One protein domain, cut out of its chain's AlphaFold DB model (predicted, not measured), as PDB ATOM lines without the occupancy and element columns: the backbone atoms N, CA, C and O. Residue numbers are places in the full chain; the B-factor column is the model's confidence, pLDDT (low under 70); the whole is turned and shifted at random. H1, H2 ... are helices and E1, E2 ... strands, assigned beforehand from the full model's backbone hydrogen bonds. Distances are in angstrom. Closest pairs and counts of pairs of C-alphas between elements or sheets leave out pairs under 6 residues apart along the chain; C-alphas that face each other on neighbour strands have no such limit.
ATOM      1  N   LYS A  60      -2.337  15.643  57.835       90.56
ATOM      2  CA  LYS A  60      -3.443  15.953  56.921       90.56
ATOM      3  C   LYS A  60      -4.627  16.569  57.668       90.56
ATOM      4  O   LYS A  60      -5.204  17.536  57.185       90.56
ATOM      5  N   TYR A  61      -4.960  16.047  58.849       90.25
ATOM      6  CA  TYR A  61      -5.993  16.620  59.713       90.25
ATOM      7  C   TYR A  61      -5.655  18.056  60.139       90.25
ATOM      8  O   TYR A  61      -6.488  18.947  59.987       90.25
ATOM      9  N   TYR A  62      -4.424  18.316  60.592       92.88
ATOM     10  CA  TYR A  62      -4.010  19.679  60.933       92.88
ATOM     11  C   TYR A  62      -3.991  20.609  59.717       92.88
ATOM     12  O   TYR A  62      -4.383  21.758  59.852       92.88
ATOM     13  N   ALA A  63      -3.587  20.129  58.538       93.12
ATOM     14  CA  ALA A  63      -3.619  20.925  57.311       93.12
ATOM     15  C   ALA A  63      -5.040  21.356  56.937       93.12
ATOM     16  O   ALA A  63      -5.264  22.505  56.562       93.12
ATOM     17  N   GLU A  64      -6.007  20.453  57.085       92.94
ATOM     18  CA  GLU A  64      -7.420  20.760  56.880       92.94
ATOM     19  C   GLU A  64      -7.932  21.792  57.898       92.94
ATOM     20  O   GLU A  64      -8.601  22.752  57.514       92.94
ATOM     21  N   MET A  65      -7.592  21.624  59.178       92.62
ATOM     22  CA  MET A  65      -7.994  22.551  60.239       92.62
ATOM     23  C   MET A  65      -7.376  23.940  60.077       92.62
ATOM     24  O   MET A  65      -8.097  24.936  60.148       92.62
ATOM     25  N   ASP A  66      -6.071  24.013  59.821       94.56
ATOM     26  CA  ASP A  66      -5.348  25.269  59.613       94.56
ATOM     27  C   ASP A  66      -5.869  26.014  58.384       94.56
ATOM     28  O   ASP A  66      -5.977  27.239  58.408       94.56
ATOM     29  N   PHE A  67      -6.237  25.289  57.322       94.69
ATOM     30  CA  PHE A  67      -6.885  25.887  56.161       94.69
ATOM     31  C   PHE A  67      -8.251  26.474  56.516       94.69
ATOM     32  O   PHE A  67      -8.484  27.654  56.268       94.69
ATOM     33  N   LYS A  68      -9.147  25.685  57.124       90.94
ATOM     34  CA  LYS A  68     -10.501  26.144  57.477       90.94
ATOM     35  C   LYS A  68     -10.465  27.360  58.403       90.94
ATOM     36  O   LYS A  68     -11.152  28.350  58.152       90.94
ATOM     37  N   GLU A  69      -9.638  27.302  59.441       92.25
ATOM     38  CA  GLU A  69      -9.476  28.396  60.396       92.25
ATOM     39  C   GLU A  69      -8.787  29.609  59.760       92.25
ATOM     40  O   GLU A  69      -9.224  30.741  59.958       92.25
ATOM     41  N   GLY A  70      -7.759  29.391  58.939       92.50
ATOM     42  CA  GLY A  70      -7.083  30.458  58.210       92.50
ATOM     43  C   GLY A  70      -8.015  31.186  57.243       92.50
ATOM     44  O   GLY A  70      -7.998  32.415  57.187       92.50
ATOM     45  N   VAL A  71      -8.873  30.454  56.521       89.88
ATOM     46  CA  VAL A  71      -9.898  31.045  55.647       89.88
ATOM     47  C   VAL A  71     -10.871  31.871  56.480       89.88
ATOM     48  O   VAL A  71     -11.113  33.031  56.154       89.88
ATOM     49  N   ARG A  72     -11.377  31.324  57.593       87.88
ATOM     50  CA  ARG A  72     -12.268  32.049  58.511       87.88
ATOM     51  C   ARG A  72     -11.638  33.363  58.989       87.88
ATOM     52  O   ARG A  72     -12.264  34.413  58.881       87.88
ATOM     53  N   GLN A  73     -10.385  33.327  59.445       90.62
ATOM     54  CA  GLN A  73      -9.651  34.512  59.900       90.62
ATOM     55  C   GLN A  73      -9.385  35.519  58.774       90.62
ATOM     56  O   GLN A  73      -9.462  36.726  59.003       90.62
ATOM     57  N   ALA A  74      -9.083  35.052  57.561       90.69
ATOM     58  CA  ALA A  74      -8.879  35.918  56.403       90.69
ATOM     59  C   ALA A  74     -10.159  36.682  56.035       90.69
ATOM     60  O   ALA A  74     -10.090  37.877  55.742       90.69
ATOM     61  N   LEU A  75     -11.312  36.007  56.099       87.12
ATOM     62  CA  LEU A  75     -12.624  36.586  55.810       87.12
ATOM     63  C   LEU A  75     -13.092  37.538  56.920       87.12
ATOM     64  O   LEU A  75     -13.444  38.680  56.639       87.12
ATOM     65  N   GLU A  76     -13.065  37.111  58.184       86.50
ATOM     66  CA  GLU A  76     -13.500  37.942  59.320       86.50
ATOM     67  C   GLU A  76     -12.561  39.124  59.583       86.50
ATOM     68  O   GLU A  76     -12.990  40.199  59.997       86.50
ATOM     69  N   GLY A  77     -11.264  38.932  59.344       87.69
ATOM     70  CA  GLY A  77     -10.247  39.957  59.539       87.69
ATOM     71  C   GLY A  77     -10.160  40.967  58.399       87.69
ATOM     72  O   GLY A  77      -9.299  41.850  58.466       87.69
ATOM     73  N   ALA A  78     -10.961  40.826  57.340       89.75
ATOM     74  CA  ALA A  78     -10.942  41.691  56.166       89.75
ATOM     75  C   ALA A  78     -11.338  43.139  56.501       89.75
ATOM     76  O   ALA A  78     -12.281  43.395  57.248       89.75
ATOM     77  N   ARG A  79     -10.606  44.110  55.949       89.94
ATOM     78  CA  ARG A  79     -10.778  45.544  56.222       89.94
ATOM     79  C   ARG A  79     -11.125  46.304  54.950       89.94
ATOM     80  O   ARG A  79     -10.657  45.969  53.873       89.94
ATOM     81  N   GLY A  80     -11.914  47.361  55.099       88.00
ATOM     82  CA  GLY A  80     -12.309  48.234  53.999       88.00
ATOM     83  C   GLY A  80     -13.592  48.990  54.321       88.00
ATOM     84  O   GLY A  80     -14.498  48.449  54.962       88.00
ATOM     85  N   GLU A  81     -13.668  50.244  53.882       88.62
ATOM     86  CA  GLU A  81     -14.863  51.079  54.058       88.62
ATOM     87  C   GLU A  81     -16.030  50.563  53.199       88.62
ATOM     88  O   GLU A  81     -17.179  50.564  53.639       88.62
ATOM     89  N   THR A  82     -15.725  50.012  52.019       86.25
ATOM     90  CA  THR A  82     -16.688  49.412  51.085       86.25
ATOM     91  C   THR A  82     -16.650  47.878  51.124       86.25
ATOM     92  O   THR A  82     -15.692  47.281  51.621       86.25
ATOM     93  N   ALA A  83     -17.703  47.229  50.611       79.50
ATOM     94  CA  ALA A  83     -17.751  45.770  50.454       79.50
ATOM     95  C   ALA A  83     -16.638  45.266  49.517       79.50
ATOM     96  O   ALA A  83     -15.871  44.384  49.899       79.50
ATOM     97  N   GLU A  84     -16.453  45.943  48.382       82.81
ATOM     98  CA  GLU A  84     -15.374  45.693  47.423       82.81
ATOM     99  C   GLU A  84     -13.986  45.752  48.079       82.81
ATOM    100  O   GLU A  84     -13.187  44.823  47.952       82.81
ATOM    101  N   ALA A  85     -13.695  46.813  48.842       84.75
ATOM    102  CA  ALA A  85     -12.403  46.962  49.503       84.75
ATOM    103  C   ALA A  85     -12.142  45.824  50.503       84.75
ATOM    104  O   ALA A  85     -11.023  45.306  50.566       84.75
ATOM    105  N   ARG A  86     -13.178  45.386  51.239       85.12
ATOM    106  CA  ARG A  86     -13.087  44.215  52.125       85.12
ATOM    107  C   ARG A  86     -12.842  42.931  51.342       85.12
ATOM    108  O   ARG A  86     -12.008  42.136  51.761       85.12
ATOM    109  N   ALA A  87     -13.512  42.727  50.212       84.38
ATOM    110  CA  ALA A  87     -13.321  41.544  49.381       84.38
ATOM    111  C   ALA A  87     -11.898  41.470  48.804       84.38
ATOM    112  O   ALA A  87     -11.269  40.413  48.850       84.38
ATOM    113  N   ILE A  88     -11.349  42.596  48.332       87.69
ATOM    114  CA  ILE A  88      -9.960  42.688  47.853       87.69
ATOM    115  C   ILE A  88      -8.972  42.344  48.969       87.69
ATOM    116  O   ILE A  88      -8.053  41.548  48.757       87.69
ATOM    117  N   ASP A  89      -9.153  42.913  50.161       90.69
ATOM    118  CA  ASP A  89      -8.295  42.632  51.313       90.69
ATOM    119  C   ASP A  89      -8.391  41.163  51.761       90.69
ATOM    120  O   ASP A  89      -7.367  40.513  51.990       90.69
ATOM    121  N   ALA A  90      -9.599  40.599  51.797       89.88
ATOM    122  CA  ALA A  90      -9.825  39.186  52.081       89.88
ATOM    123  C   ALA A  90      -9.136  38.278  51.049       89.88
ATOM    124  O   ALA A  90      -8.407  37.361  51.421       89.88
ATOM    125  N   GLY A  91      -9.288  38.566  49.752       88.56
ATOM    126  CA  GLY A  91      -8.641  37.809  48.681       88.56
ATOM    127  C   GLY A  91      -7.113  37.844  48.766       88.56
ATOM    128  O   GLY A  91      -6.457  36.823  48.568       88.56
ATOM    129  N   ARG A  92      -6.527  38.989  49.145       91.62
ATOM    130  CA  ARG A  92      -5.078  39.100  49.399       91.62
ATOM    131  C   ARG A  92      -4.637  38.247  50.587       91.62
ATOM    132  O   ARG A  92      -3.598  37.592  50.511       91.62
ATOM    133  N   LYS A  93      -5.416  38.235  51.670       94.38
ATOM    134  CA  LYS A  93      -5.147  37.399  52.851       94.38
ATOM    135  C   LYS A  93      -5.245  35.913  52.535       94.38
ATOM    136  O   LYS A  93      -4.387  35.156  52.975       94.38
ATOM    137  N   LEU A  94      -6.225  35.505  51.732       91.88
ATOM    138  CA  LEU A  94      -6.353  34.127  51.264       91.88
ATOM    139  C   LEU A  94      -5.161  33.717  50.393       91.88
ATOM    140  O   LEU A  94      -4.550  32.687  50.653       91.88
ATOM    141  N   ALA A  95      -4.746  34.551  49.440       91.19
ATOM    142  CA  ALA A  95      -3.550  34.288  48.635       91.19
ATOM    143  C   ALA A  95      -2.266  34.175  49.485       91.19
ATOM    144  O   ALA A  95      -1.370  33.389  49.180       91.19
ATOM    145  N   ALA A  96      -2.156  34.951  50.567       93.81
ATOM    146  CA  ALA A  96      -1.049  34.824  51.512       93.81
ATOM    147  C   ALA A  96      -1.135  33.525  52.337       93.81
ATOM    148  O   ALA A  96      -0.110  32.883  52.573       93.81
ATOM    149  N   LEU A  97      -2.344  33.127  52.745       94.31
ATOM    150  CA  LEU A  97      -2.602  31.876  53.455       94.31
ATOM    151  C   LEU A  97      -2.226  30.652  52.611       94.31
ATOM    152  O   LEU A  97      -1.578  29.754  53.138       94.31
ATOM    153  N   GLU A  98      -2.595  30.631  51.325       93.19
ATOM    154  CA  GLU A  98      -2.217  29.587  50.356       93.19
ATOM    155  C   GLU A  98      -0.716  29.305  50.422       93.19
ATOM    156  O   GLU A  98      -0.301  28.225  50.836       93.19
ATOM    157  N   ARG A  99       0.094  30.333  50.147       92.69
ATOM    158  CA  ARG A  99       1.561  30.240  50.144       92.69
ATOM    159  C   ARG A  99       2.112  29.779  51.490       92.69
ATOM    160  O   ARG A  99       2.997  28.930  51.545       92.69
ATOM    161  N   PHE A 100       1.578  30.319  52.586       94.62
ATOM    162  CA  PHE A 100       2.011  29.941  53.928       94.62
ATOM    163  C   PHE A 100       1.781  28.449  54.213       94.62
ATOM    164  O   PHE A 100       2.668  27.781  54.749       94.62
ATOM    165  N   LEU A 101       0.607  27.916  53.866       94.62
ATOM    166  CA  LEU A 101       0.270  26.514  54.115       94.62
ATOM    167  C   LEU A 101       1.032  25.572  53.178       94.62
ATOM    168  O   LEU A 101       1.544  24.553  53.643       94.62
ATOM    169  N   GLU A 102       1.186  25.932  51.903       93.25
ATOM    170  CA  GLU A 102       2.027  25.195  50.952       93.25
ATOM    171  C   GLU A 102       3.452  25.019  51.489       93.25
ATOM    172  O   GLU A 102       3.952  23.896  51.599       93.25
ATOM    173  N   GLU A 103       4.089  26.110  51.920       93.75
ATOM    174  CA  GLU A 103       5.445  26.080  52.471       93.75
ATOM    175  C   GLU A 103       5.535  25.298  53.790       93.75
ATOM    176  O   GLU A 103       6.502  24.560  54.025       93.75
ATOM    177  N   LYS A 104       4.535  25.454  54.668       94.31
ATOM    178  CA  LYS A 104       4.476  24.775  55.969       94.31
ATOM    179  C   LYS A 104       4.404  23.257  55.801       94.31
ATOM    180  O   LYS A 104       5.139  22.535  56.479       94.31
ATOM    181  N   TYR A 105       3.539  22.774  54.911       92.94
ATOM    182  CA  TYR A 105       3.258  21.346  54.760       92.94
ATOM    183  C   TYR A 105       4.199  20.627  53.795       92.94
ATOM    184  O   TYR A 105       4.494  19.449  54.029       92.94
ATOM    185  N   ALA A 106       4.796  21.334  52.827       89.50
ATOM    186  CA  ALA A 106       5.816  20.769  51.944       89.50
ATOM    187  C   ALA A 106       6.994  20.160  52.728       89.50
ATOM    188  O   ALA A 106       7.447  19.054  52.427       89.50
ATOM    189  N   LYS A 107       7.442  20.819  53.808       85.38
ATOM    190  CA  LYS A 107       8.506  20.307  54.701       85.38
ATOM    191  C   LYS A 107       8.122  19.006  55.414       85.38
ATOM    192  O   LYS A 107       8.994  18.243  55.823       85.38
ATOM    193  N   GLY A 108       6.825  18.759  55.583       82.06
ATOM    194  CA  GLY A 108       6.262  17.578  56.228       82.06
ATOM    195  C   GLY A 108       5.926  16.433  55.270       82.06
ATOM    196  O   GLY A 108       5.289  15.478  55.712       82.06
ATOM    197  N   GLY A 109       6.309  16.517  53.991       85.94
ATOM    198  CA  GLY A 109       5.968  15.504  52.985       85.94
ATOM    199  C   GLY A 109       4.481  15.474  52.623       85.94
ATOM    200  O   GLY A 109       4.000  14.470  52.104       85.94
ATOM    201  N   VAL A 110       3.754  16.553  52.923       91.12
ATOM    202  CA  VAL A 110       2.354  16.735  52.548       91.12
ATOM    203  C   VAL A 110       2.306  17.785  51.446       91.12
ATOM    204  O   VAL A 110       2.779  18.906  51.614       91.12
ATOM    205  N   SER A 111       1.741  17.409  50.308       93.62
ATOM    206  CA  SER A 111       1.388  18.334  49.244       93.62
ATOM    207  C   SER A 111       0.066  19.002  49.607       93.62
ATOM    208  O   SER A 111      -0.910  18.330  49.945       93.62
ATOM    209  N   PHE A 112       0.058  20.326  49.569       94.94
ATOM    210  CA  PHE A 112      -1.089  21.173  49.851       94.94
ATOM    211  C   PHE A 112      -1.279  22.097  48.656       94.94
ATOM    212  O   PHE A 112      -0.285  22.524  48.077       94.94
ATOM    213  N   ASP A 113      -2.525  22.360  48.281       93.50
ATOM    214  CA  ASP A 113      -2.827  23.224  47.151       93.50
ATOM    215  C   ASP A 113      -4.225  23.830  47.307       93.50
ATOM    216  O   ASP A 113      -5.226  23.103  47.281       93.50
ATOM    217  N   ALA A 114      -4.306  25.140  47.528       92.12
ATOM    218  CA  ALA A 114      -5.577  25.818  47.756       92.12
ATOM    219  C   ALA A 114      -6.128  26.443  46.470       92.12
ATOM    220  O   ALA A 114      -5.416  26.740  45.516       92.12
ATOM    221  N   TRP A 115      -7.444  26.576  46.401       89.50
ATOM    222  CA  TRP A 115      -8.113  26.978  45.179       89.50
ATOM    223  C   TRP A 115      -9.469  27.609  45.453       89.50
ATOM    224  O   TRP A 115     -10.081  27.414  46.501       89.50
ATOM    225  N   ALA A 116      -9.960  28.350  44.472       83.88
ATOM    226  CA  ALA A 116     -11.330  28.819  44.430       83.88
ATOM    227  C   ALA A 116     -11.949  28.470  43.071       83.88
ATOM    228  O   ALA A 116     -11.299  28.587  42.028       83.88
ATOM    229  N   GLY A 117     -13.185  27.972  43.082       77.50
ATOM    230  CA  GLY A 117     -13.832  27.475  41.870       77.50
ATOM    231  C   GLY A 117     -15.079  26.645  42.139       77.50
ATOM    232  O   GLY A 117     -15.655  26.682  43.226       77.50
ATOM    233  N   VAL A 118     -15.506  25.899  41.120       76.19
ATOM    234  CA  VAL A 118     -16.682  25.022  41.180       76.19
ATOM    235  C   VAL A 118     -16.231  23.569  41.206       76.19
ATOM    236  O   VAL A 118     -15.526  23.139  40.300       76.19
ATOM    237  N   LEU A 119     -16.682  22.812  42.206       77.25
ATOM    238  CA  LEU A 119     -16.374  21.393  42.361       77.25
ATOM    239  C   LEU A 119     -17.659  20.553  42.349       77.25
ATOM    240  O   LEU A 119     -18.563  20.761  43.162       77.25
ATOM    241  N   THR A 120     -17.736  19.577  41.445       80.12
ATOM    242  CA  THR A 120     -18.824  18.580  41.429       80.12
ATOM    243  C   THR A 120     -18.498  17.390  42.336       80.12
ATOM    244  O   THR A 120     -17.341  17.165  42.697       80.12
ATOM    245  N   LYS A 121     -19.507  16.600  42.723       80.00
ATOM    246  CA  LYS A 121     -19.286  15.413  43.571       80.00
ATOM    247  C   LYS A 121     -18.465  14.348  42.846       80.00
ATOM    248  O   LYS A 121     -17.595  13.721  43.448       80.00
ATOM    249  N   GLU A 122     -18.737  14.166  41.560       82.25
ATOM    250  CA  GLU A 122     -18.058  13.221  40.680       82.25
ATOM    251  C   GLU A 122     -16.591  13.622  40.499       82.25
ATOM    252  O   GLU A 122     -15.688  12.793  40.637       82.25
ATOM    253  N   GLU A 123     -16.341  14.914  40.275       83.88
ATOM    254  CA  GLU A 123     -14.987  15.444  40.163       83.88
ATOM    255  C   GLU A 123     -14.238  15.364  41.492       83.88
ATOM    256  O   GLU A 123     -13.081  14.961  41.496       83.88
ATOM    257  N   ALA A 124     -14.883  15.637  42.630       85.69
ATOM    258  CA  ALA A 124     -14.271  15.473  43.950       85.69
ATOM    259  C   ALA A 124     -13.808  14.027  44.203       85.69
ATOM    260  O   ALA A 124     -12.709  13.800  44.718       85.69
ATOM    261  N   ALA A 125     -14.629  13.040  43.824       86.12
ATOM    262  CA  ALA A 125     -14.284  11.626  43.945       86.12
ATOM    263  C   ALA A 125     -13.102  11.255  43.035       86.12
ATOM    264  O   ALA A 125     -12.113  10.698  43.519       86.12
ATOM    265  N   SER A 126     -13.168  11.635  41.754       90.38
ATOM    266  CA  SER A 126     -12.097  11.390  40.780       90.38
ATOM    267  C   SER A 126     -10.788  12.078  41.177       90.38
ATOM    268  O   SER A 126      -9.711  11.485  41.099       90.38
ATOM    269  N   LEU A 127     -10.867  13.314  41.673       90.75
ATOM    270  CA  LEU A 127      -9.719  14.084  42.132       90.75
ATOM    271  C   LEU A 127      -9.030  13.381  43.299       90.75
ATOM    272  O   LEU A 127      -7.809  13.245  43.292       90.75
ATOM    273  N   ARG A 128      -9.795  12.867  44.271       91.50
ATOM    274  CA  ARG A 128      -9.240  12.107  45.398       91.50
ATOM    275  C   ARG A 128      -8.507  10.848  44.940       91.50
ATOM    276  O   ARG A 128      -7.415  10.582  45.432       91.50
ATOM    277  N   GLU A 129      -9.079  10.086  44.013       93.50
ATOM    278  CA  GLU A 129      -8.436   8.883  43.465       93.50
ATOM    279  C   GLU A 129      -7.129   9.216  42.742       93.50
ATOM    280  O   GLU A 129      -6.105   8.572  42.974       93.50
ATOM    281  N   ARG A 130      -7.132  10.277  41.930       93.94
ATOM    282  CA  ARG A 130      -5.931  10.753  41.239       93.94
ATOM    283  C   ARG A 130      -4.867  11.256  42.209       93.94
ATOM    284  O   ARG A 130      -3.703  10.911  42.053       93.94
ATOM    285  N   MET A 131      -5.249  12.002  43.244       95.19
ATOM    286  CA  MET A 131      -4.317  12.457  44.282       95.19
ATOM    287  C   MET A 131      -3.683  11.285  45.039       95.19
ATOM    288  O   MET A 131      -2.493  11.328  45.336       95.19
ATOM    289  N   LEU A 132      -4.445  10.219  45.317       93.06
ATOM    290  CA  LEU A 132      -3.906   8.995  45.921       93.06
ATOM    291  C   LEU A 132      -2.910   8.291  44.995       93.06
ATOM    292  O   LEU A 132      -1.879   7.815  45.465       93.06
ATOM    293  N   ALA A 133      -3.215   8.226  43.697       93.12
ATOM    294  CA  ALA A 133      -2.358   7.583  42.705       93.12
ATOM    295  C   ALA A 133      -1.064   8.372  42.446       93.12
ATOM    296  O   ALA A 133       0.008   7.784  42.324       93.12
ATOM    297  N   GLU A 134      -1.159   9.699  42.368       91.50
ATOM    298  CA  GLU A 134      -0.032  10.585  42.069       91.50
ATOM    299  C   GLU A 134       0.750  11.003  43.329       91.50
ATOM    300  O   GLU A 134       1.876  11.484  43.222       91.50
ATOM    301  N   GLY A 135       0.170  10.836  44.524       89.44
ATOM    302  CA  GLY A 135       0.781  11.219  45.801       89.44
ATOM    303  C   GLY A 135       0.972  12.730  45.979       89.44
ATOM    304  O   GLY A 135       1.813  13.146  46.776       89.44
ATOM    305  N   ARG A 136       0.223  13.553  45.235       93.19
ATOM    306  CA  ARG A 136       0.325  15.021  45.220       93.19
ATOM    307  C   ARG A 136      -1.051  15.674  45.161       93.19
ATOM    308  O   ARG A 136      -2.003  15.059  44.681       93.19
ATOM    309  N   ALA A 137      -1.148  16.907  45.646       93.88
ATOM    310  CA  ALA A 137      -2.367  17.694  45.572       93.88
ATOM    311  C   ALA A 137      -2.658  18.071  44.112       93.88
ATOM    312  O   ALA A 137      -1.745  18.292  43.313       93.88
ATOM    313  N   LEU A 138      -3.942  18.079  43.760       92.38
ATOM    314  CA  LEU A 138      -4.436  18.371  42.417       92.38
ATOM    315  C   LEU A 138      -5.607  19.350  42.507       92.38
ATOM    316  O   LEU A 138      -6.414  19.255  43.433       92.38
ATOM    317  N   LYS A 139      -5.753  20.223  41.509       87.69
ATOM    318  CA  LYS A 139      -6.929  21.092  41.345       87.69
ATOM    319  C   LYS A 139      -7.965  20.450  40.430       87.69
ATOM    320  O   LYS A 139      -7.631  19.659  39.544       87.69
ATOM    321  N   CYS A 140      -9.225  20.801  40.669       80.38
ATOM    322  CA  CYS A 140     -10.312  20.508  39.743       80.38
ATOM    323  C   CYS A 140     -10.136  21.309  38.441       80.38
ATOM    324  O   CYS A 140      -9.402  22.297  38.415       80.38
ATOM    325  N   ALA A 141     -10.794  20.906  37.356       78.06
ATOM    326  CA  ALA A 141     -10.612  21.529  36.042       78.06
ATOM    327  C   ALA A 141     -11.025  23.011  36.015       78.06
ATOM    328  O   ALA A 141     -10.477  23.792  35.239       78.06
ATOM    329  N   LEU A 142     -11.978  23.393  36.869       75.56
ATOM    330  CA  LEU A 142     -12.508  24.755  36.989       75.56
ATOM    331  C   LEU A 142     -11.990  25.494  38.233       75.56
ATOM    332  O   LEU A 142     -12.490  26.566  38.573       75.56
ATOM    333  N   CYS A 143     -11.023  24.906  38.937       81.00
ATOM    334  CA  CYS A 143     -10.452  25.447  40.158       81.00
ATOM    335  C   CYS A 143      -9.163  26.188  39.829       81.00
ATOM    336  O   CYS A 143      -8.298  25.670  39.125       81.00
ATOM    337  N   LEU A 144      -9.027  27.390  40.373       83.62
ATOM    338  CA  LEU A 144      -7.884  28.262  40.142       83.62
ATOM    339  C   LEU A 144      -7.240  28.640  41.473       83.62
ATOM    340  O   LEU A 144      -7.905  28.643  42.509       83.62
ATOM    341  N   ASP A 145      -5.953  28.970  41.433       86.75
ATOM    342  CA  ASP A 145      -5.181  29.426  42.593       86.75
ATOM    343  C   ASP A 145      -5.875  30.621  43.256       86.75
ATOM    344  O   ASP A 145      -6.379  31.521  42.572       86.75
ATOM    345  N   MET A 146      -5.883  30.673  44.590       83.94
ATOM    346  CA  MET A 146      -6.543  31.780  45.298       83.94
ATOM    347  C   MET A 146      -5.858  33.117  44.991       83.94
ATOM    348  O   MET A 146      -6.517  34.159  44.913       83.94
ATOM    349  N   GLY A 147      -4.540  33.074  44.771       83.19
ATOM    350  CA  GLY A 147      -3.728  34.207  44.338       83.19
ATOM    351  C   GLY A 147      -3.754  34.537  42.842       83.19
ATOM    352  O   GLY A 147      -3.100  35.510  42.458       83.19
ATOM    353  N   ALA A 148      -4.464  33.780  41.995       83.88
ATOM    354  CA  ALA A 148      -4.541  34.076  40.564       83.88
ATOM    355  C   ALA A 148      -5.139  35.474  40.330       83.88
ATOM    356  O   ALA A 148      -6.142  35.836  40.936       83.88
ATOM    357  N   GLY A 149      -4.522  36.279  39.463       79.38
ATOM    358  CA  GLY A 149      -5.015  37.621  39.148       79.38
ATOM    359  C   GLY A 149      -6.131  37.588  38.105       79.38
ATOM    360  O   GLY A 149      -5.995  36.927  37.077       79.38
ATOM    361  N   VAL A 150      -7.201  38.348  38.331       73.88
ATOM    362  CA  VAL A 150      -8.266  38.585  37.348       73.88
ATOM    363  C   VAL A 150      -8.549  40.069  37.213       73.88
ATOM    364  O   VAL A 150      -8.482  40.809  38.191       73.88
ATOM    365  N   ALA A 151      -8.882  40.502  35.999       74.00
ATOM    366  CA  ALA A 151      -9.443  41.828  35.791       74.00
ATOM    367  C   ALA A 151     -10.871  41.847  36.362       74.00
ATOM    368  O   ALA A 151     -11.744  41.147  35.854       74.00
ATOM    369  N   ALA A 152     -11.096  42.610  37.425       69.00
ATOM    370  CA  ALA A 152     -12.399  42.823  38.046       69.00
ATOM    371  C   ALA A 152     -12.437  44.221  38.686       69.00
ATOM    372  O   ALA A 152     -11.393  44.782  38.979       69.00
ATOM    373  N   TYR A 153     -13.635  44.780  38.893       69.50
ATOM    374  CA  TYR A 153     -13.838  46.141  39.424       69.50
ATOM    375  C   TYR A 153     -13.168  47.231  38.566       69.50
ATOM    376  O   TYR A 153     -12.005  47.578  38.728       69.50
ATOM    377  N   GLY A 154     -13.885  47.754  37.565       67.62
ATOM    378  CA  GLY A 154     -13.348  48.835  36.724       67.62
ATOM    379  C   GLY A 154     -12.139  48.458  35.847       67.62
ATOM    380  O   GLY A 154     -11.477  49.353  35.334       67.62
ATOM    381  N   ASN A 155     -11.901  47.156  35.614       68.31
ATOM    382  CA  ASN A 155     -10.737  46.561  34.926       68.31
ATOM    383  C   ASN A 155      -9.421  46.540  35.723       68.31
ATOM    384  O   ASN A 155      -8.377  46.216  35.147       68.31
ATOM    385  N   ASP A 156      -9.451  46.808  37.026       76.25
ATOM    386  CA  ASP A 156      -8.278  46.619  37.874       76.25
ATOM    387  C   ASP A 156      -7.974  45.124  38.076       76.25
ATOM    388  O   ASP A 156      -8.847  44.260  38.016       76.25
ATOM    389  N   THR A 157      -6.701  44.771  38.272       79.75
ATOM    390  CA  THR A 157      -6.326  43.372  38.537       79.75
ATOM    391  C   THR A 157      -6.386  43.083  40.033       79.75
ATOM    392  O   THR A 157      -5.666  43.698  40.820       79.75
ATOM    393  N   VAL A 158      -7.202  42.106  40.427       79.75
ATOM    394  CA  VAL A 158      -7.395  41.678  41.822       79.75
ATOM    395  C   VAL A 158      -7.192  40.167  41.975       79.75
ATOM    396  O   VAL A 158      -7.291  39.441  40.985       79.75
ATOM    397  N   PRO A 159      -6.916  39.657  43.193       83.38
ATOM    398  CA  PRO A 159      -6.926  38.219  43.437       83.38
ATOM    399  C   PRO A 159      -8.299  37.631  43.114       83.38
ATOM    400  O   PRO A 159      -9.323  38.184  43.510       83.38
ATOM    401  N   LEU A 160      -8.328  36.483  42.453       78.19
ATOM    402  CA  LEU A 160      -9.547  35.789  42.064       78.19
ATOM    403  C   LEU A 160     -10.434  35.487  43.280       78.19
ATOM    404  O   LEU A 160     -11.648  35.663  43.216       78.19
ATOM    405  N   ALA A 161      -9.831  35.133  44.417       78.62
ATOM    406  CA  ALA A 161     -10.552  34.969  45.675       78.62
ATOM    407  C   ALA A 161     -11.387  36.209  46.060       78.62
ATOM    408  O   ALA A 161     -12.489  36.062  46.578       78.62
ATOM    409  N   ALA A 162     -10.921  37.427  45.755       77.56
ATOM    410  CA  ALA A 162     -11.677  38.654  46.011       77.56
ATOM    411  C   ALA A 162     -12.927  38.769  45.130       77.56
ATOM    412  O   ALA A 162     -13.983  39.181  45.604       77.56
ATOM    413  N   ALA A 163     -12.815  38.390  43.857       73.88
ATOM    414  CA  ALA A 163     -13.941  38.377  42.926       73.88
ATOM    415  C   ALA A 163     -15.039  37.391  43.366       73.88
ATOM    416  O   ALA A 163     -16.221  37.615  43.123       73.88
ATOM    417  N   PHE A 164     -14.649  36.319  44.056       71.00
ATOM    418  CA  PHE A 164     -15.573  35.323  44.585       71.00
ATOM    419  C   PHE A 164     -16.272  35.722  45.885       71.00
ATOM    420  O   PHE A 164     -17.379  35.256  46.141       71.00
ATOM    421  N   ILE A 165     -15.645  36.565  46.706       75.25
ATOM    422  CA  ILE A 165     -16.196  36.986  48.002       75.25
ATOM    423  C   ILE A 165     -17.275  38.057  47.840       75.25
ATOM    424  O   ILE A 165     -18.264  38.025  48.566       75.25
ATOM    425  N   ASP A 166     -17.093  39.009  46.921       70.62
ATOM    426  CA  ASP A 166     -17.996  40.163  46.811       70.62
ATOM    427  C   ASP A 166     -19.349  39.812  46.171       70.62
ATOM    428  O   ASP A 166     -20.354  40.411  46.536       70.62
ATOM    429  N   ALA A 167     -19.391  38.840  45.245       55.09
ATOM    430  CA  ALA A 167     -20.587  38.276  44.587       55.09
ATOM    431  C   ALA A 167     -21.692  39.276  44.147       55.09
ATOM    432  O   ALA A 167     -22.825  38.873  43.878       55.09
ATOM    433  N   SER A 168     -21.381  40.573  44.045       48.91
ATOM    434  CA  SER A 168     -22.318  41.663  43.744       48.91
ATOM    435  C   SER A 168     -22.614  41.781  42.240       48.91
ATOM    436  O   SER A 168     -23.644  42.314  41.829       48.91
ATOM    437  N   GLY A 169     -21.759  41.176  41.419       44.31
ATOM    438  CA  GLY A 169     -21.994  40.817  40.029       44.31
ATOM    439  C   GLY A 169     -21.167  39.577  39.716       44.31
ATOM    440  O   GLY A 169     -20.092  39.397  40.291       44.31
ATOM    441  N   ALA A 170     -21.651  38.701  38.829       42.16
ATOM    442  CA  ALA A 170     -20.793  37.656  38.276       42.16
ATOM    443  C   ALA A 170     -19.523  38.350  37.756       42.16
ATOM    444  O   ALA A 170     -19.659  39.304  36.980       42.16
ATOM    445  N   PRO A 171     -18.317  37.969  38.216       44.94
ATOM    446  CA  PRO A 171     -17.113  38.658  37.797       44.94
ATOM    447  C   PRO A 171     -17.073  38.674  36.272       44.94
ATOM    448  O   PRO A 171     -17.362  37.660  35.633       44.94
ATOM    449  N   ALA A 172     -16.758  39.829  35.682       40.25
ATOM    450  CA  ALA A 172     -16.494  39.928  34.254       40.25
ATOM    451  C   ALA A 172     -15.168  39.212  33.989       40.25
ATOM    452  O   ALA A 172     -14.109  39.825  33.886       40.25
ATOM    453  N   VAL A 173     -15.219  37.882  33.982       43.16
ATOM    454  CA  VAL A 173     -14.048  37.058  33.763       43.16
ATOM    455  C   VAL A 173     -13.574  37.373  32.349       43.16
ATOM    456  O   VAL A 173     -14.362  37.338  31.401       43.16
ATOM    457  N   SER A 174     -12.308  37.780  32.210       33.25
ATOM    458  CA  SER A 174     -11.730  38.085  30.898       33.25
ATOM    459  C   SER A 174     -12.029  36.942  29.923       33.25
ATOM    460  O   SER A 174     -12.183  35.801  30.347       33.25
ATOM    461  N   ARG A 175     -12.037  37.204  28.613       32.34
ATOM    462  CA  ARG A 175     -12.332  36.199  27.570       32.34
ATOM    463  C   ARG A 175     -11.485  34.906  27.661       32.34
ATOM    464  O   ARG A 175     -11.830  33.924  27.013       32.34
ATOM    465  N   ASN A 176     -10.412  34.910  28.462       36.94
ATOM    466  CA  ASN A 176      -9.519  33.782  28.738       36.94
ATOM    467  C   ASN A 176      -9.696  33.131  30.128       36.94
ATOM    468  O   ASN A 176      -9.005  32.158  30.416       36.94
ATOM    469  N   GLY A 177     -10.560  33.647  31.005       39.19
ATOM    470  CA  GLY A 177     -10.853  33.040  32.302       39.19
ATOM    471  C   GLY A 177     -12.228  32.382  32.268       39.19
ATOM    472  O   GLY A 177     -13.223  33.002  31.899       39.19
ATOM    473  N   LEU A 178     -12.256  31.093  32.587       44.00
ATOM    474  CA  LEU A 178     -13.436  30.250  32.479       44.00
ATOM    475  C   LEU A 178     -14.621  30.760  33.320       44.00
ATOM    476  O   LEU A 178     -14.461  31.293  34.415       44.00
ATOM    477  N   TYR A 179     -15.811  30.532  32.759       48.50
ATOM    478  CA  TYR A 179     -17.148  30.731  33.318       48.50
ATOM    479  C   TYR A 179     -17.273  30.327  34.789       48.50
ATOM    480  O   TYR A 179     -17.057  29.167  35.135       48.50
ATOM    481  N   LEU A 180     -17.720  31.250  35.646       55.22
ATOM    482  CA  LEU A 180     -17.955  30.965  37.061       55.22
ATOM    483  C   LEU A 180     -19.270  31.594  37.543       55.22
ATOM    484  O   LEU A 180     -19.291  32.585  38.266       55.22
ATOM    485  N   SER A 181     -20.390  30.971  37.168       50.81
ATOM    486  CA  SER A 181     -21.575  30.929  38.029       50.81
ATOM    487  C   SER A 181     -22.156  29.506  38.016       50.81
ATOM    488  O   SER A 181     -22.144  28.854  36.967       50.81
ATOM    489  N   PRO A 182     -22.661  28.980  39.151       49.12
ATOM    490  CA  PRO A 182     -23.313  27.666  39.191       49.12
ATOM    491  C   PRO A 182     -24.474  27.537  38.193       49.12
ATOM    492  O   PRO A 182     -24.699  26.464  37.641       49.12
ATOM    493  N   GLN A 183     -25.173  28.646  37.927       51.94
ATOM    494  CA  GLN A 183     -26.271  28.737  36.961       51.94
ATOM    495  C   GLN A 183     -25.775  28.582  35.519       51.94
ATOM    496  O   GLN A 183     -26.322  27.768  34.784       51.94
ATOM    497  N   ALA A 184     -24.690  29.267  35.143       52.41
ATOM    498  CA  ALA A 184     -24.092  29.104  33.821       52.41
ATOM    499  C   ALA A 184     -23.567  27.670  33.618       52.41
ATOM    500  O   ALA A 184     -23.797  27.073  32.574       52.41
ATOM    501  N   ASN A 185     -22.940  27.064  34.636       49.03
ATOM    502  CA  ASN A 185     -22.510  25.660  34.566       49.03
ATOM    503  C   ASN A 185     -23.681  24.678  34.376       49.03
ATOM    504  O   ASN A 185     -23.548  23.711  33.623       49.03
ATOM    505  N   ALA A 186     -24.827  24.938  35.012       49.34
ATOM    506  CA  ALA A 186     -26.044  24.150  34.821       49.34
ATOM    507  C   ALA A 186     -26.642  24.325  33.409       49.34
ATOM    508  O   ALA A 186     -27.104  23.350  32.819       49.34
ATOM    509  N   GLU A 187     -26.584  25.531  32.833       52.53
ATOM    510  CA  GLU A 187     -27.024  25.805  31.452       52.53
ATOM    511  C   GLU A 187     -26.172  25.079  30.398       52.53
ATOM    512  O   GLU A 187     -26.697  24.654  29.369       52.53
ATOM    513  N   PHE A 188     -24.882  24.851  30.668       48.12
ATOM    514  CA  PHE A 188     -23.993  24.064  29.802       48.12
ATOM    515  C   PHE A 188     -24.117  22.540  29.985       48.12
ATOM    516  O   PHE A 188     -23.305  21.787  29.448       48.12
ATOM    517  N   GLY A 189     -25.121  22.059  30.727       40.88
ATOM    518  CA  GLY A 189     -25.383  20.626  30.900       40.88
ATOM    519  C   GLY A 189     -24.432  19.916  31.869       40.88
ATOM    520  O   GLY A 189     -24.408  18.685  31.900       40.88
ATOM    521  N   SER A 190     -23.662  20.664  32.665       49.19
ATOM    522  CA  SER A 190     -22.864  20.099  33.758       49.19
ATOM    523  C   SER A 190     -23.731  19.929  35.008       49.19
ATOM    524  O   SER A 190     -24.617  20.743  35.275       49.19
ATOM    525  N   ALA A 191     -23.486  18.877  35.796       52.72
ATOM    526  CA  ALA A 191     -24.152  18.704  37.088       52.72
ATOM    527  C   ALA A 191     -23.898  19.938  37.982       52.72
ATOM    528  O   ALA A 191     -22.800  20.500  37.929       52.72
ATOM    529  N   PRO A 192     -24.875  20.375  38.803       62.19
ATOM    530  CA  PRO A 192     -24.705  21.543  39.661       62.19
ATOM    531  C   PRO A 192     -23.534  21.307  40.624       62.19
ATOM    532  O   PRO A 192     -23.611  20.481  41.535       62.19
ATOM    533  N   GLY A 193     -22.423  22.000  40.383       59.97
ATOM    534  CA  GLY A 193     -21.251  21.977  41.249       59.97
ATOM    535  C   GLY A 193     -21.389  22.967  42.400       59.97
ATOM    536  O   GLY A 193     -22.125  23.951  42.313       59.97
ATOM    537  N   VAL A 194     -20.660  22.714  43.483       64.50
ATOM    538  CA  VAL A 194     -20.592  23.632  44.620       64.50
ATOM    539  C   VAL A 194     -19.502  24.651  44.336       64.50
ATOM    540  O   VAL A 194     -18.355  24.285  44.080       64.50
ATOM    541  N   PHE A 195     -19.865  25.929  44.377       70.88
ATOM    542  CA  PHE A 195     -18.890  27.007  44.383       70.88
ATOM    543  C   PHE A 195     -18.228  27.086  45.768       70.88
ATOM    544  O   PHE A 195     -18.937  27.166  46.773       70.88
ATOM    545  N   ALA A 196     -16.897  27.021  45.840       73.31
ATOM    546  CA  ALA A 196     -16.180  26.952  47.112       73.31
ATOM    547  C   ALA A 196     -14.777  27.568  47.061       73.31
ATOM    548  O   ALA A 196     -14.116  27.585  46.020       73.31
ATOM    549  N   ILE A 197     -14.310  27.996  48.238       83.25
ATOM    550  CA  ILE A 197     -12.888  28.132  48.554       83.25
ATOM    551  C   ILE A 197     -12.462  26.794  49.171       83.25
ATOM    552  O   ILE A 197     -13.030  26.348  50.170       83.25
ATOM    553  N   GLY A 198     -11.511  26.110  48.547       88.88
ATOM    554  CA  GLY A 198     -11.125  24.750  48.905       88.88
ATOM    555  C   GLY A 198      -9.619  24.540  48.939       88.88
ATOM    556  O   GLY A 198      -8.844  25.386  48.508       88.88
ATOM    557  N   ALA A 199      -9.203  23.396  49.470       92.75
ATOM    558  CA  ALA A 199      -7.824  22.944  49.429       92.75
ATOM    559  C   ALA A 199      -7.743  21.442  49.188       92.75
ATOM    560  O   ALA A 199      -8.482  20.650  49.774       92.75
ATOM    561  N   SER A 200      -6.807  21.060  48.335       94.88
ATOM    562  CA  SER A 200      -6.421  19.687  48.063       94.88
ATOM    563  C   SER A 200      -5.203  19.334  48.910       94.88
ATOM    564  O   SER A 200      -4.220  20.068  48.940       94.88
ATOM    565  N   ILE A 201      -5.273  18.211  49.622       95.06
ATOM    566  CA  ILE A 201      -4.237  17.777  50.564       95.06
ATOM    567  C   ILE A 201      -3.890  16.330  50.247       95.06
ATOM    568  O   ILE A 201      -4.767  15.464  50.294       95.06
ATOM    569  N   ALA A 202      -2.626  16.049  49.948       94.50
ATOM    570  CA  ALA A 202      -2.184  14.713  49.575       94.50
ATOM    571  C   ALA A 202      -0.805  14.359  50.137       94.50
ATOM    572  O   ALA A 202       0.071  15.204  50.296       94.50
ATOM    573  N   ALA A 203      -0.616  13.075  50.404       89.56
ATOM    574  CA  ALA A 203       0.649  12.440  50.747       89.56
ATOM    575  C   ALA A 203       0.605  10.982  50.245       89.56
ATOM    576  O   ALA A 203      -0.471  10.500  49.875       89.56
ATOM    577  N   PRO A 204       1.720  10.233  50.235       87.38
ATOM    578  CA  PRO A 204       1.683   8.815  49.882       87.38
ATOM    579  C   PRO A 204       0.632   8.050  50.706       87.38
ATOM    580  O   PRO A 204       0.713   7.989  51.931       87.38
ATOM    581  N   GLY A 205      -0.378   7.491  50.032       85.44
ATOM    582  CA  GLY A 205      -1.462   6.728  50.664       85.44
ATOM    583  C   GLY A 205      -2.560   7.553  51.352       85.44
ATOM    584  O   GLY A 205      -3.447   6.962  51.965       85.44
ATOM    585  N   ILE A 206      -2.538   8.890  51.262       89.94
ATOM    586  CA  ILE A 206      -3.541   9.775  51.877       89.94
ATOM    587  C   ILE A 206      -3.925  10.887  50.906       89.94
ATOM    588  O   ILE A 206      -3.068  11.560  50.347       89.94
ATOM    589  N   ALA A 207      -5.223  11.140  50.763       93.44
ATOM    590  CA  ALA A 207      -5.724  12.299  50.041       93.44
ATOM    591  C   ALA A 207      -7.010  12.826  50.681       93.44
ATOM    592  O   ALA A 207      -7.801  12.068  51.252       93.44
ATOM    593  N   GLY A 208      -7.239  14.128  50.571       90.94
ATOM    594  CA  GLY A 208      -8.459  14.773  51.027       90.94
ATOM    595  C   GLY A 208      -8.681  16.129  50.379       90.94
ATOM    596  O   GLY A 208      -7.766  16.723  49.817       90.94
ATOM    597  N   ILE A 209      -9.924  16.587  50.479       90.88
ATOM    598  CA  ILE A 209     -10.358  17.912  50.046       90.88
ATOM    599  C   ILE A 209     -10.961  18.594  51.270       90.88
ATOM    600  O   ILE A 209     -11.846  18.028  51.913       90.88
ATOM    601  N   ALA A 210     -10.468  19.784  51.589       89.44
ATOM    602  CA  ALA A 210     -11.016  20.665  52.608       89.44
ATOM    603  C   ALA A 210     -11.817  21.774  51.919       89.44
ATOM    604  O   ALA A 210     -11.348  22.342  50.940       89.44
ATOM    605  N   LEU A 211     -13.010  22.091  52.419       83.75
ATOM    606  CA  LEU A 211     -13.849  23.177  51.901       83.75
ATOM    607  C   LEU A 211     -14.101  24.201  53.010       83.75
ATOM    608  O   LEU A 211     -14.287  23.814  54.167       83.75
ATOM    609  N   ALA A 212     -14.115  25.484  52.651       77.38
ATOM    610  CA  ALA A 212     -14.397  26.595  53.550       77.38
ATOM    611  C   ALA A 212     -15.274  27.671  52.861       77.38
ATOM    612  O   ALA A 212     -15.036  27.998  51.698       77.38
ATOM    613  N   PRO A 213     -16.258  28.264  53.567       58.31
ATOM    614  CA  PRO A 213     -16.770  27.851  54.877       58.31
ATOM    615  C   PRO A 213     -17.549  26.523  54.797       58.31
ATOM    616  O   PRO A 213     -18.019  26.122  53.731       58.31
TER     617      PRO A 213
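This is residues 60 to 213 of the 217 residues of an uncharacterized protein of Candidatus Micrarchaeota archaeon CG08_land_8_20_14_0_20_59_11 (UniProt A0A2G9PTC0). A twisted three-stranded sheet, E1, E4 and E5, is sandwiched between helices: the long helical hairpin H1 and H2 covers one face, and the single helix H3 covers the other. The small strand hairpin E2 and E3 and the short helix H4 pack on the first half of H2, while H5 lies farthest from the mean of the C-alphas, grazing the sheet beyond the bends of E1 and E4. You will find 154 residues printed, with five named helices and five named strands in the order H1 H2 E1 H3 E2 E3 H4 H5 E4 E5. The larger sheet has the order E1 - E4 - E5, the smaller is E2 - E3, both are antiparallel, and the class is mixed, helices and strands. The whole is compact, with a radius of gyration of the C-alphas of 15.3 A and spans of 45 by 37 by 23 A.

Start with H1, residues 60 to 76, and H2, residues 83 to 106, a helical hairpin with a shallow tilt of 20 degrees; they touch, closest at the C-alphas of Leu 75 and Ala 90, 5.3 A. Then look at E1, residues 111 to 119, and its antiparallel neighbour E4, residues 194 to 203, where N 113 and O 200 are within hydrogen-bond range at 2.9 A. E4 forms a hairpin with E5, residues 206 to 212, with N 208 and O 201 at 2.8 A. H1 lies over E4 and E5 at a height over the sheet of 8.8 A; its closest C-alpha pair with E5 is Lys 68 and Ala 212, 5.6 A. H2 is on the same face, over E1 at a height of 8.4 A, and the C-alphas of Glu 102 and Phe 112 come to 5.2 A. On the opposite face from both is H3, residues 121 to 134, slantwise to E5 at 37 degrees on the local plane; the C-alphas of Leu 132 and Ala 207 are its closest to E5, 5.6 A. Next come E2, residues 149 to 151, and E3, residues 157 to 159, a hairpin with N 150 and O 158 at 2.9 A; E3 comes closest to H2 at the C-alphas of Pro 159 and Gly 91, 5.5 A. H4, residues 160 to 166, touches H2 at a steep tilt of 42 degrees, the C-alphas of Ala 162 and Gly 91 being 4.1 A apart. H1, H2 and H4 on one face of the larger sheet and H3 on the other make three layers, helices on both faces of a sheet. H5, residues 182 to 187, only grazes that sheet with residues 182 to 185, and is apart from H4. In H1, H3, H4 and H5 every O i to N i+4 pair is within hydrogen-bond range; in H2 it is 19 of 20.

Find C-alpha 60 at (-3.443, 15.953, 56.921); from there H1 runs 24.3 A. C-alpha 83 at (-17.751, 45.770, 50.454) begins H2, which is 34.4 A long. E1 measures 19.3 A and bends by 88 degrees at residue 116; H3 follows with 19.9 A. E2, E3, H4 and H5 are short. E4 measures 24.8 A and bends by 75 degrees at residue 197. E5 runs 20.1 A to C-alpha 212 at (-14.397, 26.595, 53.550).

The two C-alphas farthest apart are those of Glu 81 and Ala 133, 46.7 A. The printed part has no cut. Its long links are H3 to E2, 14 residues, and H4 to H5, 15 residues. The mean pLDDT of the printed part is 79.3; look for values under 70 at residues 152 to 155, 167 to 194 and 213.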